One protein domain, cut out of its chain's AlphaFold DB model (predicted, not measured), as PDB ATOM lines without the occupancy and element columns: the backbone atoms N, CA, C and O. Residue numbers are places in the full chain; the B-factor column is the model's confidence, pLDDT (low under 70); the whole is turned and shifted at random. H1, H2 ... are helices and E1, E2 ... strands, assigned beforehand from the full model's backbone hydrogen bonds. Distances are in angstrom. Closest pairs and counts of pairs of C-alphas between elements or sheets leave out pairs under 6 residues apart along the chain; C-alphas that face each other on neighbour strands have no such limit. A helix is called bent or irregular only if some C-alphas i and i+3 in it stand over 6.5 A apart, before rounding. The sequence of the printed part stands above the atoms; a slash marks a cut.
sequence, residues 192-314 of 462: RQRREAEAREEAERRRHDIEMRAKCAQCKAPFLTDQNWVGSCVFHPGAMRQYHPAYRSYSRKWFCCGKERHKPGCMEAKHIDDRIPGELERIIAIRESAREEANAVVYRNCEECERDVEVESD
ATOM      1  N   ARG A 192     121.905  39.789  -9.351       97.19
ATOM      2  CA  ARG A 192     120.871  39.260 -10.252       97.19
ATOM      3  C   ARG A 192     119.599  38.910  -9.481       97.19
ATOM      4  O   ARG A 192     118.531  39.407  -9.825       97.19
ATOM      5  N   GLN A 193     119.723  38.144  -8.397       97.19
ATOM      6  CA  GLN A 193     118.585  37.755  -7.559       97.19
ATOM      7  C   GLN A 193     117.869  38.961  -6.945       97.19
ATOM      8  O   GLN A 193     116.643  38.963  -6.851       97.19
ATOM      9  N   ARG A 194     118.608  40.012  -6.562       97.06
ATOM     10  CA  ARG A 194     118.012  41.259  -6.062       97.06
ATOM     11  C   ARG A 194     117.163  41.946  -7.130       97.06
ATOM     12  O   ARG A 194     116.033  42.320  -6.835       97.06
ATOM     13  N   ARG A 195     117.675  42.081  -8.358       96.25
ATOM     14  CA  ARG A 195     116.924  42.701  -9.463       96.25
ATOM     15  C   ARG A 195     115.701  41.879  -9.856       96.25
ATOM     16  O   ARG A 195     114.652  42.443 -10.131       96.25
ATOM     17  N   GLU A 196     115.814  40.554  -9.851       97.12
ATOM     18  CA  GLU A 196     114.678  39.664 -10.118       97.12
ATOM     19  C   GLU A 196     113.616  39.713  -9.011       97.12
ATOM     20  O   GLU A 196     112.427  39.571  -9.296       97.12
ATOM     21  N   ALA A 197     114.021  39.902  -7.751       97.00
ATOM     22  CA  ALA A 197     113.094  40.097  -6.639       97.00
ATOM     23  C   ALA A 197     112.374  41.453  -6.738       97.00
ATOM     24  O   ALA A 197     111.152  41.492  -6.628       97.00
ATOM     25  N   GLU A 198     113.104  42.533  -7.031       97.12
ATOM     26  CA  GLU A 198     112.534  43.872  -7.234       97.12
ATOM     27  C   GLU A 198     111.580  43.909  -8.439       97.12
ATOM     28  O   GLU A 198     110.481  44.451  -8.342       97.12
ATOM     29  N   ALA A 199     111.941  43.252  -9.546       96.94
ATOM     30  CA  ALA A 199     111.075  43.128 -10.718       96.94
ATOM     31  C   ALA A 199     109.789  42.337 -10.416       96.94
ATOM     32  O   ALA A 199     108.725  42.673 -10.935       96.94
ATOM     33  N   ARG A 200     109.860  41.302  -9.564       96.25
ATOM     34  CA  ARG A 200     108.673  40.563  -9.108       96.25
ATOM     35  C   ARG A 200     107.766  41.421  -8.230       96.25
ATOM     36  O   ARG A 200     106.565  41.445  -8.473       96.25
ATOM     37  N   GLU A 201     108.332  42.150  -7.273       96.19
ATOM     38  CA  GLU A 201     107.572  43.051  -6.400       96.19
ATOM     39  C   GLU A 201     106.927  44.203  -7.192       96.19
ATOM     40  O   GLU A 201     105.786  44.584  -6.941       96.19
ATOM     41  N   GLU A 202     107.621  44.756  -8.191       96.25
ATOM     42  CA  GLU A 202     107.045  45.768  -9.081       96.25
ATOM     43  C   GLU A 202     105.927  45.188  -9.964       96.25
ATOM     44  O   GLU A 202     104.901  45.839 -10.164       96.25
ATOM     45  N   ALA A 203     106.083  43.961 -10.471       93.94
ATOM     46  CA  ALA A 203     105.035  43.282 -11.232       93.94
ATOM     47  C   ALA A 203     103.788  42.998 -10.377       93.94
ATOM     48  O   ALA A 203     102.668  43.161 -10.862       93.94
ATOM     49  N   GLU A 204     103.967  42.619  -9.112       92.94
ATOM     50  CA  GLU A 204     102.873  42.415  -8.159       92.94
ATOM     51  C   GLU A 204     102.161  43.731  -7.828       92.94
ATOM     52  O   GLU A 204     100.936  43.797  -7.923       92.94
ATOM     53  N   ARG A 205     102.910  44.817  -7.583       92.69
ATOM     54  CA  ARG A 205     102.328  46.161  -7.420       92.69
ATOM     55  C   ARG A 205     101.539  46.604  -8.647       92.69
ATOM     56  O   ARG A 205     100.433  47.106  -8.498       92.69
ATOM     57  N   ARG A 206     102.050  46.373  -9.862       89.69
ATOM     58  CA  ARG A 206     101.305  46.682 -11.094       89.69
ATOM     59  C   ARG A 206     100.024  45.863 -11.216       89.69
ATOM     60  O   ARG A 206      99.013  46.412 -11.640       89.69
ATOM     61  N   ARG A 207     100.045  44.573 -10.859       85.50
ATOM     62  CA  ARG A 207      98.826  43.747 -10.845       85.50
ATOM     63  C   ARG A 207      97.805  44.277  -9.845       85.50
ATOM     64  O   ARG A 207      96.652  44.434 -10.222       85.50
ATOM     65  N   HIS A 208      98.238  44.616  -8.635       84.12
ATOM     66  CA  HIS A 208      97.370  45.195  -7.613       84.12
ATOM     67  C   HIS A 208      96.805  46.560  -8.041       84.12
ATOM     68  O   HIS A 208      95.618  46.814  -7.876       84.12
ATOM     69  N   ASP A 209      97.609  47.425  -8.663       83.38
ATOM     70  CA  ASP A 209      97.141  48.709  -9.202       83.38
ATOM     71  C   ASP A 209      96.120  48.526 -10.330       83.38
ATOM     72  O   ASP A 209      95.161  49.291 -10.431       83.38
ATOM     73  N   ILE A 210      96.316  47.527 -11.194       79.25
ATOM     74  CA  ILE A 210      95.336  47.159 -12.218       79.25
ATOM     75  C   ILE A 210      94.058  46.661 -11.536       79.25
ATOM     76  O   ILE A 210      92.977  47.109 -11.902       79.25
ATOM     77  N   GLU A 211      94.148  45.790 -10.536       79.00
ATOM     78  CA  GLU A 211      92.985  45.273  -9.808       79.00
ATOM     79  C   GLU A 211      92.195  46.385  -9.097       79.00
ATOM     80  O   GLU A 211      90.989  46.490  -9.293       79.00
ATOM     81  N   MET A 212      92.875  47.302  -8.404       77.31
ATOM     82  CA  MET A 212      92.267  48.474  -7.755       77.31
ATOM     83  C   MET A 212      91.611  49.457  -8.737       77.31
ATOM     84  O   MET A 212      90.790  50.281  -8.332       77.31
ATOM     85  N   ARG A 213      91.990  49.419 -10.019       79.62
ATOM     86  CA  ARG A 213      91.412  50.268 -11.071       79.62
ATOM     87  C   ARG A 213      90.170  49.673 -11.726       79.62
ATOM     88  O   ARG A 213      89.590  50.358 -12.565       79.62
ATOM     89  N   ALA A 214      89.771  48.446 -11.386       85.75
ATOM     90  CA  ALA A 214      88.539  47.865 -11.905       85.75
ATOM     91  C   ALA A 214      87.344  48.727 -11.476       85.75
ATOM     92  O   ALA A 214      87.151  48.980 -10.282       85.75
ATOM     93  N   LYS A 215      86.545  49.193 -12.438       92.88
ATOM     94  CA  LYS A 215      85.304  49.917 -12.164       92.88
ATOM     95  C   LYS A 215      84.132  49.068 -12.608       92.88
ATOM     96  O   LYS A 215      84.184  48.347 -13.599       92.88
ATOM     97  N   CYS A 216      83.048  49.143 -11.852       93.19
ATOM     98  CA  CYS A 216      81.846  48.417 -12.206       93.19
ATOM     99  C   CYS A 216      81.163  49.084 -13.407       93.19
ATOM    100  O   CYS A 216      80.755  50.241 -13.317       93.19
ATOM    101  N   ALA A 217      80.935  48.356 -14.497       90.88
ATOM    102  CA  ALA A 217      80.194  48.832 -15.664       90.88
ATOM    103  C   ALA A 217      78.782  49.348 -15.308       90.88
ATOM    104  O   ALA A 217      78.272  50.273 -15.956       90.88
ATOM    105  N   GLN A 218      78.174  48.782 -14.257       91.31
ATOM    106  CA  GLN A 218      76.811  49.077 -13.819       91.31
ATOM    107  C   GLN A 218      76.722  50.293 -12.890       91.31
ATOM    108  O   GLN A 218      76.047  51.257 -13.246       91.31
ATOM    109  N   CYS A 219      77.395  50.258 -11.730       92.31
ATOM    110  CA  CYS A 219      77.335  51.321 -10.713       92.31
ATOM    111  C   CYS A 219      78.481  52.341 -10.789       92.31
ATOM    112  O   CYS A 219      78.488  53.297 -10.019       92.31
ATOM    113  N   LYS A 220      79.464  52.134 -11.677       91.06
ATOM    114  CA  LYS A 220      80.680  52.955 -11.858       91.06
ATOM    115  C   LYS A 220      81.605  53.054 -10.638       91.06
ATOM    116  O   LYS A 220      82.658  53.685 -10.728       91.06
ATOM    117  N   ALA A 221      81.268  52.398  -9.528       91.75
ATOM    118  CA  ALA A 221      82.118  52.332  -8.348       91.75
ATOM    119  C   ALA A 221      83.333  51.416  -8.590       91.75
ATOM    120  O   ALA A 221      83.191  50.392  -9.270       91.75
ATOM    121  N   PRO A 222      84.512  51.757  -8.039       91.94
ATOM    122  CA  PRO A 222      85.636  50.834  -7.996       91.94
ATOM    123  C   PRO A 222      85.287  49.626  -7.124       91.94
ATOM    124  O   PRO A 222      84.581  49.767  -6.123       91.94
ATOM    125  N   PHE A 223      85.773  48.445  -7.495       92.31
ATOM    126  CA  PHE A 223      85.554  47.227  -6.718       92.31
ATOM    127  C   PHE A 223      86.752  46.286  -6.824       92.31
ATOM    128  O   PHE A 223      87.488  46.309  -7.807       92.31
ATOM    129  N   LEU A 224      86.933  45.448  -5.805       89.88
ATOM    130  CA  LEU A 224      87.935  44.389  -5.810       89.88
ATOM    131  C   LEU A 224      87.298  43.070  -6.242       89.88
ATOM    132  O   LEU A 224      86.173  42.755  -5.845       89.88
ATOM    133  N   THR A 225      88.010  42.291  -7.059       86.12
ATOM    134  CA  THR A 225      87.453  41.048  -7.616       86.12
ATOM    135  C   THR A 225      87.222  39.977  -6.550       86.12
ATOM    136  O   THR A 225      86.261  39.214  -6.649       86.12
ATOM    137  N   ASP A 226      88.037  39.969  -5.493       88.69
ATOM    138  CA  ASP A 226      87.909  39.075  -4.338       88.69
ATOM    139  C   ASP A 226      86.729  39.438  -3.412       88.69
ATOM    140  O   ASP A 226      86.183  38.566  -2.734       88.69
ATOM    141  N   GLN A 227      86.280  40.696  -3.439       89.44
ATOM    142  CA  GLN A 227      85.120  41.217  -2.707       89.44
ATOM    143  C   GLN A 227      83.850  41.293  -3.574       89.44
ATOM    144  O   GLN A 227      82.887  41.972  -3.225       89.44
ATOM    145  N   ASN A 228      83.811  40.603  -4.716       93.38
ATOM    146  CA  ASN A 228      82.658  40.634  -5.612       93.38
ATOM    147  C   ASN A 228      81.669  39.484  -5.325       93.38
ATOM    148  O   ASN A 228      81.803  38.372  -5.850       93.38
ATOM    149  N   TRP A 229      80.647  39.743  -4.506       95.19
ATOM    150  CA  TRP A 229      79.584  38.780  -4.175       95.19
ATOM    151  C   TRP A 229      78.208  39.236  -4.678       95.19
ATOM    152  O   TRP A 229      78.009  40.371  -5.098       95.19
ATOM    153  N   VAL A 230      77.227  38.327  -4.679       94.50
ATOM    154  CA  VAL A 230      75.855  38.666  -5.094       94.50
ATOM    155  C   VAL A 230      75.281  39.694  -4.118       94.50
ATOM    156  O   VAL A 230      75.125  39.386  -2.939       94.50
ATOM    157  N   GLY A 231      74.993  40.897  -4.612       94.50
ATOM    158  CA  GLY A 231      74.486  42.023  -3.826       94.50
ATOM    159  C   GLY A 231      75.553  43.013  -3.360       94.50
ATOM    160  O   GLY A 231      75.222  43.977  -2.677       94.50
ATOM    161  N   SER A 232      76.821  42.833  -3.745       95.75
ATOM    162  CA  SER A 232      77.847  43.859  -3.517       95.75
ATOM    163  C   SER A 232      77.645  45.084  -4.422       95.75
ATOM    164  O   SER A 232      78.000  46.198  -4.047       95.75
ATOM    165  N   CYS A 233      77.039  44.902  -5.603       96.75
ATOM    166  CA  CYS A 233      76.702  45.982  -6.521       96.75
ATOM    167  C   CYS A 233      75.228  46.364  -6.396       96.75
ATOM    168  O   CYS A 233      74.350  45.548  -6.667       96.75
ATOM    169  N   VAL A 234      74.966  47.628  -6.055       96.44
ATOM    170  CA  VAL A 234      73.621  48.211  -6.026       96.44
ATOM    171  C   VAL A 234      73.522  49.270  -7.122       96.44
ATOM    172  O   VAL A 234      74.277  50.245  -7.113       96.44
ATOM    173  N   PHE A 235      72.619  49.091  -8.087       95.06
ATOM    174  CA  PHE A 235      72.490  49.988  -9.242       95.06
ATOM    175  C   PHE A 235      71.043  50.107  -9.739       95.06
ATOM    176  O   PHE A 235      70.150  49.365  -9.328       95.06
ATOM    177  N   HIS A 236      70.805  51.089 -10.608       92.75
ATOM    178  CA  HIS A 236      69.546  51.241 -11.337       92.75
ATOM    179  C   HIS A 236      69.724  50.657 -12.745       92.75
ATOM    180  O   HIS A 236      70.584  51.143 -13.483       92.75
ATOM    181  N   PRO A 237      68.982  49.600 -13.127       89.06
ATOM    182  CA  PRO A 237      69.087  49.022 -14.467       89.06
ATOM    183  C   PRO A 237      68.443  49.908 -15.542       89.06
ATOM    184  O   PRO A 237      68.885  49.883 -16.684       89.06
ATOM    185  N   GLY A 238      67.426  50.698 -15.179       85.44
ATOM    186  CA  GLY A 238      66.729  51.594 -16.107       85.44
ATOM    187  C   GLY A 238      67.445  52.930 -16.308       85.44
ATOM    188  O   GLY A 238      68.240  53.345 -15.467       85.44
ATOM    189  N   ALA A 239      67.117  53.627 -17.395       83.94
ATOM    190  CA  ALA A 239      67.640  54.959 -17.696       83.94
ATOM    191  C   ALA A 239      67.097  56.042 -16.739       83.94
ATOM    192  O   ALA A 239      66.019  55.901 -16.149       83.94
ATOM    193  N   MET A 240      67.846  57.139 -16.585       83.44
ATOM    194  CA  MET A 240      67.392  58.329 -15.861       83.44
ATOM    195  C   MET A 240      66.590  59.222 -16.807       83.44
ATOM    196  O   MET A 240      67.082  59.594 -17.868       83.44
ATOM    197  N   ARG A 241      65.372  59.595 -16.410       79.19
ATOM    198  CA  ARG A 241      64.507  60.480 -17.196       79.19
ATOM    199  C   ARG A 241      64.230  61.770 -16.454       79.19
ATOM    200  O   ARG A 241      64.121  61.780 -15.223       79.19
ATOM    201  N   GLN A 242      64.125  62.856 -17.210       75.56
ATOM    202  CA  GLN A 242      63.643  64.131 -16.712       75.56
ATOM    203  C   GLN A 242      62.177  64.256 -17.083       75.56
ATOM    204  O   GLN A 242      61.830  64.537 -18.223       75.56
ATOM    205  N   TYR A 243      61.335  64.037 -16.082       70.56
ATOM    206  CA  TYR A 243      59.903  64.211 -16.222       70.56
ATOM    207  C   TYR A 243      59.600  65.703 -16.168       70.56
ATOM    208  O   TYR A 243      60.112  66.389 -15.270       70.56
ATOM    209  N   HIS A 244      58.796  66.202 -17.109       63.91
ATOM    210  CA  HIS A 244      58.240  67.551 -17.051       63.91
ATOM    211  C   HIS A 244      56.941  67.514 -16.236       63.91
ATOM    212  O   HIS A 244      55.881  67.183 -16.761       63.91
ATOM    213  N   PRO A 245      56.959  67.846 -14.939       60.97
ATOM    214  CA  PRO A 245      55.716  68.026 -14.207       60.97
ATOM    215  C   PRO A 245      54.965  69.223 -14.791       60.97
ATOM    216  O   PRO A 245      55.566  70.259 -15.074       60.97
ATOM    217  N   ALA A 246      53.648  69.099 -14.932       57.66
ATOM    218  CA  ALA A 246      52.791  70.181 -15.411       57.66
ATOM    219  C   ALA A 246      52.871  71.455 -14.539       57.66
ATOM    220  O   ALA A 246      52.524  72.527 -15.019       57.66
ATOM    221  N   TYR A 247      53.362  71.370 -13.288       51.06
ATOM    222  CA  TYR A 247      53.269  72.491 -12.341       51.06
ATOM    223  C   TYR A 247      54.510  72.872 -11.507       51.06
ATOM    224  O   TYR A 247      54.474  73.949 -10.923       51.06
ATOM    225  N   ARG A 248      55.622  72.117 -11.428       52.16
ATOM    226  CA  ARG A 248      56.829  72.556 -10.667       52.16
ATOM    227  C   ARG A 248      58.087  71.770 -10.995       52.16
ATOM    228  O   ARG A 248      58.034  70.569 -10.830       52.16
ATOM    229  N   SER A 249      59.200  72.446 -11.302       67.44
ATOM    230  CA  SER A 249      60.592  71.935 -11.350       67.44
ATOM    231  C   SER A 249      60.778  70.491 -11.847       67.44
ATOM    232  O   SER A 249      60.467  69.531 -11.148       67.44
ATOM    233  N   TYR A 250      61.382  70.333 -13.021       73.69
ATOM    234  CA  TYR A 250      61.810  69.049 -13.576       73.69
ATOM    235  C   TYR A 250      62.306  68.035 -12.533       73.69
ATOM    236  O   TYR A 250      63.326  68.248 -11.876       73.69
ATOM    237  N   SER A 251      61.599  66.907 -12.408       79.88
ATOM    238  CA  SER A 251      61.999  65.832 -11.497       79.88
ATOM    239  C   SER A 251      62.764  64.765 -12.274       79.88
ATOM    240  O   SER A 251      62.248  64.209 -13.246       79.88
ATOM    241  N   ARG A 252      64.003  64.480 -11.860       84.25
ATOM    242  CA  ARG A 252      64.809  63.399 -12.442       84.25
ATOM    243  C   ARG A 252      64.575  62.112 -11.671       84.25
ATOM    244  O   ARG A 252      64.961  62.015 -10.502       84.25
ATOM    245  N   LYS A 253      63.954  61.132 -12.324       86.81
ATOM    246  CA  LYS A 253      63.636  59.834 -11.724       86.81
ATOM    247  C   LYS A 253      64.173  58.699 -12.585       86.81
ATOM    248  O   LYS A 253      64.280  58.806 -13.804       86.81
ATOM    249  N   TRP A 254      64.538  57.612 -11.924       87.44
ATOM    250  CA  TRP A 254      64.984  56.385 -12.563       87.44
ATOM    251  C   TRP A 254      63.792  55.604 -13.094       87.44
ATOM    252  O   TRP A 254      62.875  55.298 -12.333       87.44
ATOM    253  N   PHE A 255      63.827  55.217 -14.367       85.12
ATOM    254  CA  PHE A 255      62.711  54.516 -14.999       85.12
ATOM    255  C   PHE A 255      62.375  53.182 -14.312       85.12
ATOM    256  O   PHE A 255      61.217  52.848 -14.102       85.12
ATOM    257  N   CYS A 256      63.398  52.453 -13.867       86.75
ATOM    258  CA  CYS A 256      63.245  51.133 -13.252       86.75
ATOM    259  C   CYS A 256      62.503  51.109 -11.905       86.75
ATOM    260  O   CYS A 256      62.058  50.045 -11.487       86.75
ATOM    261  N   CYS A 257      62.410  52.225 -11.174       89.56
ATOM    262  CA  CYS A 257      61.769  52.230  -9.851       89.56
ATOM    263  C   CYS A 257      61.083  53.545  -9.460       89.56
ATOM    264  O   CYS A 257      60.594  53.661  -8.338       89.56
ATOM    265  N   GLY A 258      61.100  54.561 -10.324       87.75
ATOM    266  CA  GLY A 258      60.541  55.887 -10.051       87.75
ATOM    267  C   GLY A 258      61.258  56.676  -8.949       87.75
ATOM    268  O   GLY A 258      60.816  57.772  -8.602       87.75
ATOM    269  N   LYS A 259      62.354  56.155  -8.382       91.81
ATOM    270  CA  LYS A 259      63.132  56.852  -7.351       91.81
ATOM    271  C   LYS A 259      63.913  58.017  -7.959       91.81
ATOM    272  O   LYS A 259      64.337  57.967  -9.110       91.81
ATOM    273  N   GLU A 260      64.146  59.048  -7.159       90.31
ATOM    274  CA  GLU A 260      64.945  60.218  -7.540       90.31
ATOM    275  C   GLU A 260      66.422  59.873  -7.785       90.31
ATOM    276  O   GLU A 260      66.934  58.876  -7.265       90.31
ATOM    277  N   ARG A 261      67.130  60.752  -8.511       87.88
ATOM    278  CA  ARG A 261      68.560  60.621  -8.865       87.88
ATOM    279  C   ARG A 261      69.458  60.153  -7.716       87.88
ATOM    280  O   ARG A 261      70.309  59.298  -7.935       87.88
ATOM    281  N   HIS A 262      69.283  60.711  -6.519       90.69
ATOM    282  CA  HIS A 262      70.177  60.488  -5.375       90.69
ATOM    283  C   HIS A 262      69.860  59.226  -4.567       90.69
ATOM    284  O   HIS A 262      70.574  58.904  -3.618       90.69
ATOM    285  N   LYS A 263      68.776  58.516  -4.891       94.19
ATOM    286  CA  LYS A 263      68.410  57.300  -4.168       94.19
ATOM    287  C   LYS A 263      69.277  56.124  -4.637       94.19
ATOM    288  O   LYS A 263      69.564  56.026  -5.833       94.19
ATOM    289  N   PRO A 264      69.648  55.206  -3.725       94.00
ATOM    290  CA  PRO A 264      70.423  54.025  -4.085       94.00
ATOM    291  C   PRO A 264      69.686  53.183  -5.129       94.00
ATOM    292  O   PRO A 264      68.454  53.255  -5.243       94.00
ATOM    293  N   GLY A 265      70.463  52.389  -5.868       93.75
ATOM    294  CA  GLY A 265      69.969  51.436  -6.859       93.75
ATOM    295  C   GLY A 265      68.810  50.581  -6.353       93.75
ATOM    296  O   GLY A 265      68.690  50.305  -5.158       93.75
ATOM    297  N   CYS A 266      67.918  50.187  -7.257       95.12
ATOM    298  CA  CYS A 266      66.819  49.272  -6.944       95.12
ATOM    299  C   CYS A 266      67.144  47.799  -7.224       95.12
ATOM    300  O   CYS A 266      66.332  46.945  -6.878       95.12
ATOM    301  N   MET A 267      68.296  47.506  -7.833       94.06
ATOM    302  CA  MET A 267      68.738  46.154  -8.156       94.06
ATOM    303  C   MET A 267      70.081  45.849  -7.495       94.06
ATOM    304  O   MET A 267      70.962  46.707  -7.429       94.06
ATOM    305  N   GLU A 268      70.215  44.608  -7.038       95.44
ATOM    306  CA  GLU A 268      71.400  44.060  -6.390       95.44
ATOM    307  C   GLU A 268      72.005  42.956  -7.268       95.44
ATOM    308  O   GLU A 268      71.306  42.030  -7.682       95.44
ATOM    309  N   ALA A 269      73.299  43.042  -7.566       94.75
ATOM    310  CA  ALA A 269      74.022  42.044  -8.353       94.75
ATOM    311  C   ALA A 269      75.497  41.964  -7.936       94.75
ATOM    312  O   ALA A 269      75.928  42.587  -6.964       94.75
ATOM    313  N   LYS A 270      76.275  41.163  -8.666       95.38
ATOM    314  CA  LYS A 270      77.739  41.249  -8.647       95.38
ATOM    315  C   LYS A 270      78.183  42.457  -9.467       95.38
ATOM    316  O   LYS A 270      77.524  42.806 -10.441       95.38
ATOM    317  N   HIS A 271      79.308  43.063  -9.106       94.38
ATOM    318  CA  HIS A 271      79.957  44.031  -9.983       94.38
ATOM    319  C   HIS A 271      80.405  43.355 -11.278       94.38
ATOM    320  O   HIS A 271      80.808  42.189 -11.270       94.38
ATOM    321  N   ILE A 272      80.364  44.111 -12.370       92.44
ATOM    322  CA  ILE A 272      80.828  43.674 -13.684       92.44
ATOM    323  C   ILE A 272      81.998  44.558 -14.085       92.44
ATOM    324  O   ILE A 272      81.863  45.778 -14.057       92.44
ATOM    325  N   ASP A 273      83.139  43.958 -14.405       91.62
ATOM    326  CA  ASP A 273      84.362  44.683 -14.748       91.62
ATOM    327  C   ASP A 273      84.206  45.355 -16.118       91.62
ATOM    328  O   ASP A 273      83.993  44.686 -17.127       91.62
ATOM    329  N   ASP A 274      84.313  46.684 -16.162       88.69
ATOM    330  CA  ASP A 274      84.182  47.463 -17.396       88.69
ATOM    331  C   ASP A 274      85.317  47.229 -18.405       88.69
ATOM    332  O   ASP A 274      85.221  47.661 -19.553       88.69
ATOM    333  N   ARG A 275      86.369  46.506 -18.011       86.50
ATOM    334  CA  ARG A 275      87.490  46.131 -18.882       86.50
ATOM    335  C   ARG A 275      87.246  44.854 -19.676       86.50
ATOM    336  O   ARG A 275      88.067  44.540 -20.534       86.50
ATOM    337  N   ILE A 276      86.190  44.095 -19.373       86.19
ATOM    338  CA  ILE A 276      85.836  42.861 -20.088       86.19
ATOM    339  C   ILE A 276      84.896  43.247 -21.248       86.19
ATOM    340  O   ILE A 276      83.715  43.497 -20.990       86.19
ATOM    341  N   PRO A 277      85.372  43.287 -22.513       79.75
ATOM    342  CA  PRO A 277      84.625  43.884 -23.629       79.75
ATOM    343  C   PRO A 277      83.241  43.248 -23.823       79.75
ATOM    344  O   PRO A 277      82.221  43.929 -23.750       79.75
ATOM    345  N   GLY A 278      83.186  41.913 -23.870       85.69
ATOM    346  CA  GLY A 278      81.932  41.188 -24.089       85.69
ATOM    347  C   GLY A 278      80.940  41.210 -22.918       85.69
ATOM    348  O   GLY A 278      79.777  40.846 -23.084       85.69
ATOM    349  N   GLU A 279      81.344  41.591 -21.703       82.94
ATOM    350  CA  GLU A 279      80.386  41.801 -20.604       82.94
ATOM    351  C   GLU A 279      79.790  43.205 -20.641       82.94
ATOM    352  O   GLU A 279      78.588  43.362 -20.418       82.94
ATOM    353  N   LEU A 280      80.601  44.207 -20.977       82.06
ATOM    354  CA  LEU A 280      80.145  45.579 -21.133       82.06
ATOM    355  C   LEU A 280      79.152  45.711 -22.294       82.06
ATOM    356  O   LEU A 280      78.073  46.264 -22.093       82.06
ATOM    357  N   GLU A 281      79.477  45.145 -23.458       85.81
ATOM    358  CA  GLU A 281      78.608  45.124 -24.647       85.81
ATOM    359  C   GLU A 281      77.250  44.485 -24.334       85.81
ATOM    360  O   GLU A 281      76.205  45.070 -24.609       85.81
ATOM    361  N   ARG A 282      77.240  43.339 -23.634       84.50
ATOM    362  CA  ARG A 282      75.993  42.686 -23.197       84.50
ATOM    363  C   ARG A 282      75.148  43.572 -22.282       84.50
ATOM    364  O   ARG A 282      73.928  43.586 -22.409       84.50
ATOM    365  N   ILE A 283      75.761  44.307 -21.353       83.44
ATOM    366  CA  ILE A 283      75.023  45.232 -20.477       83.44
ATOM    367  C   ILE A 283      74.457  46.405 -21.271       83.44
ATOM    368  O   ILE A 283      73.343  46.838 -20.982       83.44
ATOM    369  N   ILE A 284      75.229  46.941 -22.219       84.62
ATOM    370  CA  ILE A 284      74.790  48.034 -23.089       84.62
ATOM    371  C   ILE A 284      73.573  47.575 -23.893       84.62
ATOM    372  O   ILE A 284      72.526  48.199 -23.765       84.62
ATOM    373  N   ALA A 285      73.651  46.419 -24.557       84.00
ATOM    374  CA  ALA A 285      72.542  45.851 -25.324       84.00
ATOM    375  C   ALA A 285      71.282  45.611 -24.468       84.00
ATOM    376  O   ALA A 285      70.174  45.968 -24.864       84.00
ATOM    377  N   ILE A 286      71.431  45.072 -23.250       81.31
ATOM    378  CA  ILE A 286      70.297  44.891 -22.321       81.31
ATOM    379  C   ILE A 286      69.679  46.243 -21.935       81.31
ATOM    380  O   ILE A 286      68.459  46.360 -21.832       81.31
ATOM    381  N   ARG A 287      70.505  47.270 -21.701       80.44
ATOM    382  CA  ARG A 287      70.031  48.617 -21.353       80.44
ATOM    383  C   ARG A 287      69.336  49.302 -22.521       80.44
ATOM    384  O   ARG A 287      68.345  49.986 -22.288       80.44
ATOM    385  N   GLU A 288      69.841  49.131 -23.736       82.75
ATOM    386  CA  GLU A 288      69.234  49.653 -24.961       82.75
ATOM    387  C   GLU A 288      67.888  48.986 -25.224       82.75
ATOM    388  O   GLU A 288      66.883  49.685 -25.305       82.75
ATOM    389  N   SER A 289      67.825  47.652 -25.187       79.88
ATOM    390  CA  SER A 289      66.569  46.909 -25.333       79.88
ATOM    391  C   SER A 289      65.531  47.305 -24.270       79.88
ATOM    392  O   SER A 289      64.384  47.613 -24.596       79.88
ATOM    393  N   ALA A 290      65.935  47.409 -22.998       74.12
ATOM    394  CA  ALA A 290      65.044  47.858 -21.926       74.12
ATOM    395  C   ALA A 290      64.600  49.323 -22.093       74.12
ATOM    396  O   ALA A 290      63.500  49.690 -21.677       74.12
ATOM    397  N   ARG A 291      65.447  50.182 -22.676       72.56
ATOM    398  CA  ARG A 291      65.112  51.581 -22.988       72.56
ATOM    399  C   ARG A 291      64.113  51.666 -24.136       72.56
ATOM    400  O   ARG A 291      63.185  52.463 -24.044       72.56
ATOM    401  N   GLU A 292      64.271  50.866 -25.181       78.19
ATOM    402  CA  GLU A 292      63.330  50.804 -26.303       78.19
ATOM    403  C   GLU A 292      61.951  50.313 -25.854       78.19
ATOM    404  O   GLU A 292      60.940  50.943 -26.168       78.19
ATOM    405  N   GLU A 293      61.906  49.257 -25.037       74.19
ATOM    406  CA  GLU A 293      60.661  48.753 -24.448       74.19
ATOM    407  C   GLU A 293      60.000  49.810 -23.549       74.19
ATOM    408  O   GLU A 293      58.807  50.096 -23.674       74.19
ATOM    409  N   ALA A 294      60.789  50.461 -22.687       66.75
ATOM    410  CA  ALA A 294      60.330  51.569 -21.855       66.75
ATOM    411  C   ALA A 294      59.738  52.713 -22.687       66.75
ATOM    412  O   ALA A 294      58.677  53.245 -22.354       66.75
ATOM    413  N   ASN A 295      60.409  53.082 -23.779       66.38
ATOM    414  CA  ASN A 295      59.953  54.128 -24.682       66.38
ATOM    415  C   ASN A 295      58.613  53.750 -25.325       66.38
ATOM    416  O   ASN A 295      57.682  54.554 -25.329       66.38
ATOM    417  N   ALA A 296      58.471  52.513 -25.798       65.19
ATOM    418  CA  ALA A 296      57.230  52.048 -26.404       65.19
ATOM    419  C   ALA A 296      56.023  52.129 -25.447       65.19
ATOM    420  O   ALA A 296      54.917  52.453 -25.885       65.19
ATOM    421  N   VAL A 297      56.229  51.864 -24.151       60.78
ATOM    422  CA  VAL A 297      55.165  51.886 -23.130       60.78
ATOM    423  C   VAL A 297      54.813  53.307 -22.678       60.78
ATOM    424  O   VAL A 297      53.639  53.608 -22.474       60.78
ATOM    425  N   VAL A 298      55.802  54.192 -22.514       58.94
ATOM    426  CA  VAL A 298      55.578  55.556 -21.995       58.94
ATOM    427  C   VAL A 298      55.050  56.504 -23.072       58.94
ATOM    428  O   VAL A 298      54.123  57.266 -22.813       58.94
ATOM    429  N   TYR A 299      55.602  56.450 -24.289       52.25
ATOM    430  CA  TYR A 299      55.346  57.458 -25.326       52.25
ATOM    431  C   TYR A 299      54.090  57.208 -26.172       52.25
ATOM    432  O   TYR A 299      53.740  58.050 -26.990       52.25
ATOM    433  N   ARG A 300      53.368  56.097 -25.978       48.91
ATOM    434  CA  ARG A 300      52.091  55.859 -26.680       48.91
ATOM    435  C   ARG A 300      50.855  56.465 -26.001       48.91
ATOM    436  O   ARG A 300      49.778  56.366 -26.574       48.91
ATOM    437  N   ASN A 301      50.983  57.091 -24.826       42.12
ATOM    438  CA  ASN A 301      49.818  57.424 -23.992       42.12
ATOM    439  C   ASN A 301      49.494  58.923 -23.801       42.12
ATOM    440  O   ASN A 301      48.541  59.218 -23.084       42.12
ATOM    441  N   CYS A 302      50.203  59.880 -24.417       48.28
ATOM    442  CA  CYS A 302      49.744  61.281 -24.441       48.28
ATOM    443  C   CYS A 302      50.293  62.039 -25.664       48.28
ATOM    444  O   CYS A 302      51.466  62.401 -25.677       48.28
ATOM    445  N   GLU A 303      49.439  62.315 -26.657       49.78
ATOM    446  CA  GLU A 303      49.767  63.127 -27.849       49.78
ATOM    447  C   GLU A 303      50.101  64.596 -27.507       49.78
ATOM    448  O   GLU A 303      50.759  65.279 -28.282       49.78
ATOM    449  N   GLU A 304      49.705  65.087 -26.326       49.19
ATOM    450  CA  GLU A 304      49.944  66.474 -25.885       49.19
ATOM    451  C   GLU A 304      51.166  66.640 -24.957       49.19
ATOM    452  O   GLU A 304      51.640  67.756 -24.731       49.19
ATOM    453  N   CYS A 305      51.710  65.544 -24.414       52.66
ATOM    454  CA  CYS A 305      52.716  65.559 -23.344       52.66
ATOM    455  C   CYS A 305      54.124  65.162 -23.827       52.66
ATOM    456  O   CYS A 305      54.879  64.562 -23.065       52.66
ATOM    457  N   GLU A 306      54.500  65.486 -25.069       51.81
ATOM    458  CA  GLU A 306      55.728  65.029 -25.765       51.81
ATOM    459  C   GLU A 306      57.085  65.385 -25.104       51.81
ATOM    460  O   GLU A 306      58.140  65.247 -25.721       51.81
ATOM    461  N   ARG A 307      57.129  65.878 -23.861       54.38
ATOM    462  CA  ARG A 307      58.353  66.411 -23.242       54.38
ATOM    463  C   ARG A 307      58.806  65.638 -22.009       54.38
ATOM    464  O   ARG A 307      59.029  66.224 -20.955       54.38
ATOM    465  N   ASP A 308      59.059  64.348 -22.191       51.09
ATOM    466  CA  ASP A 308      60.065  63.644 -21.395       51.09
ATOM    467  C   ASP A 308      61.378  63.668 -22.175       51.09
ATOM    468  O   ASP A 308      61.548  62.945 -23.159       51.09
ATOM    469  N   VAL A 309      62.299  64.529 -21.744       56.47
ATOM    470  CA  VAL A 309      63.639  64.610 -22.328       56.47
ATOM    471  C   VAL A 309      64.507  63.585 -21.615       56.47
ATOM    472  O   VAL A 309      64.662  63.610 -20.388       56.47
ATOM    473  N   GLU A 310      65.064  62.653 -22.382       52.72
ATOM    474  CA  GLU A 310      66.126  61.804 -21.870       52.72
ATOM    475  C   GLU A 310      67.302  62.702 -21.507       52.72
ATOM    476  O   GLU A 310      67.820  63.453 -22.329       52.72
ATOM    477  N   VAL A 311      67.692  62.660 -20.237       51.38
ATOM    478  CA  VAL A 311      68.920  63.319 -19.823       51.38
ATOM    479  C   VAL A 311      70.017  62.374 -20.254       51.38
ATOM    480  O   VAL A 311      70.275  61.383 -19.565       51.38
ATOM    481  N   GLU A 312      70.633  62.666 -21.398       50.34
ATOM    482  CA  GLU A 312      71.973  62.161 -21.662       50.34
ATOM    483  C   GLU A 312      72.778  62.497 -20.416       50.34
ATOM    484  O   GLU A 312      72.833  63.643 -19.959       50.34
ATOM    485  N   SER A 313      73.238  61.454 -19.729       47.12
ATOM    486  CA  SER A 313      74.030  61.636 -18.534       47.12
ATOM    487  C   SER A 313      75.387  62.142 -18.999       47.12
ATOM    488  O   SER A 313      76.328  61.354 -19.094       47.12
ATOM    489  N   ASP A 314      75.464  63.438 -19.289       44.59
ATOM    490  CA  ASP A 314      76.691  64.202 -19.433       44.59
ATOM    491  C   ASP A 314      77.369  64.196 -18.062       44.59
ATOM    492  O   ASP A 314      77.390  65.168 -17.308       44.59
TER     493      ASP A 314
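This is residues 192 to 314 of the 462 residues of an uncharacterized protein of Hyaloscypha hepaticicola (UniProt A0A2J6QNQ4). A long helix, H1, sticks out as an arm with residues 192 to 207 from a loosely built body, in which two small two-stranded ribbons, E1 with E4 and E2 with E3, sit among long loops. The second long helix, H2, runs along one side of that body in much the same direction as H1, but is apart from it, and the last stretch, residues 299 to 314, folds back past E2. The printed part has 123 residues, with two named helices and four named strands in the order H1, E1, E2, E3, E4, H2; both sheets are antiparallel. The class is mixed, helices and strands, with 57 residues, under half, in named elements. The whole is only just loose, close to extended, with a radius of gyration of the C-alphas of 20.6 A and spans of 78 by 28 by 26 A, and the arm adds to its length.

E2, residues 240 to 243, and E3, residues 251 to 254, form an antiparallel hairpin at 146 degrees, with N 241 and O 253 2.9 A apart, within hydrogen-bond range. Residues 241 to 242 of E2 also pair, antiparallel, with residues 309 to 310. In the other sheet, E1, residues 233 to 235, and E4, residues 267 to 269, are antiparallel at 153 degrees. Their C-alphas 234 and 268 face each other at 4.7 A, and N 233 and O 269 are within hydrogen-bond range at 2.9 A. H2, residues 277 to 298, is apart from E1, E2 and E3. H1, residues 192 to 212, is apart from E2, E3, E4 and H2. Every O i to N i+4 pair is within hydrogen-bond range in H1, and 17 of 18 are in H2.

E2 and E3 measure 9.5 A and 10.0 A from first to last C-alpha, and E1 and E4 measure 6.4 A and 6.7 A. H1 is 30.2 A long and begins with C-alpha 192 at (120.871, 39.260, -10.252). H2 is 31.3 A long and ends with C-alpha 298 at (55.578, 55.556, -21.995). Neither helix is bent.

The C-alphas of Arg 192 and Glu 304, the two farthest apart, are 77.6 A from each other. Without residues 192 to 207, which stand free, the body spans 54 by 26 by 24 A. The printed part has no cut. The links H1 to E1, 20 residues, and E3 to E4, 12 residues, are long. The mean pLDDT of the printed part is 81.0; residues 244 to 249 and 294 to 314 are under 70.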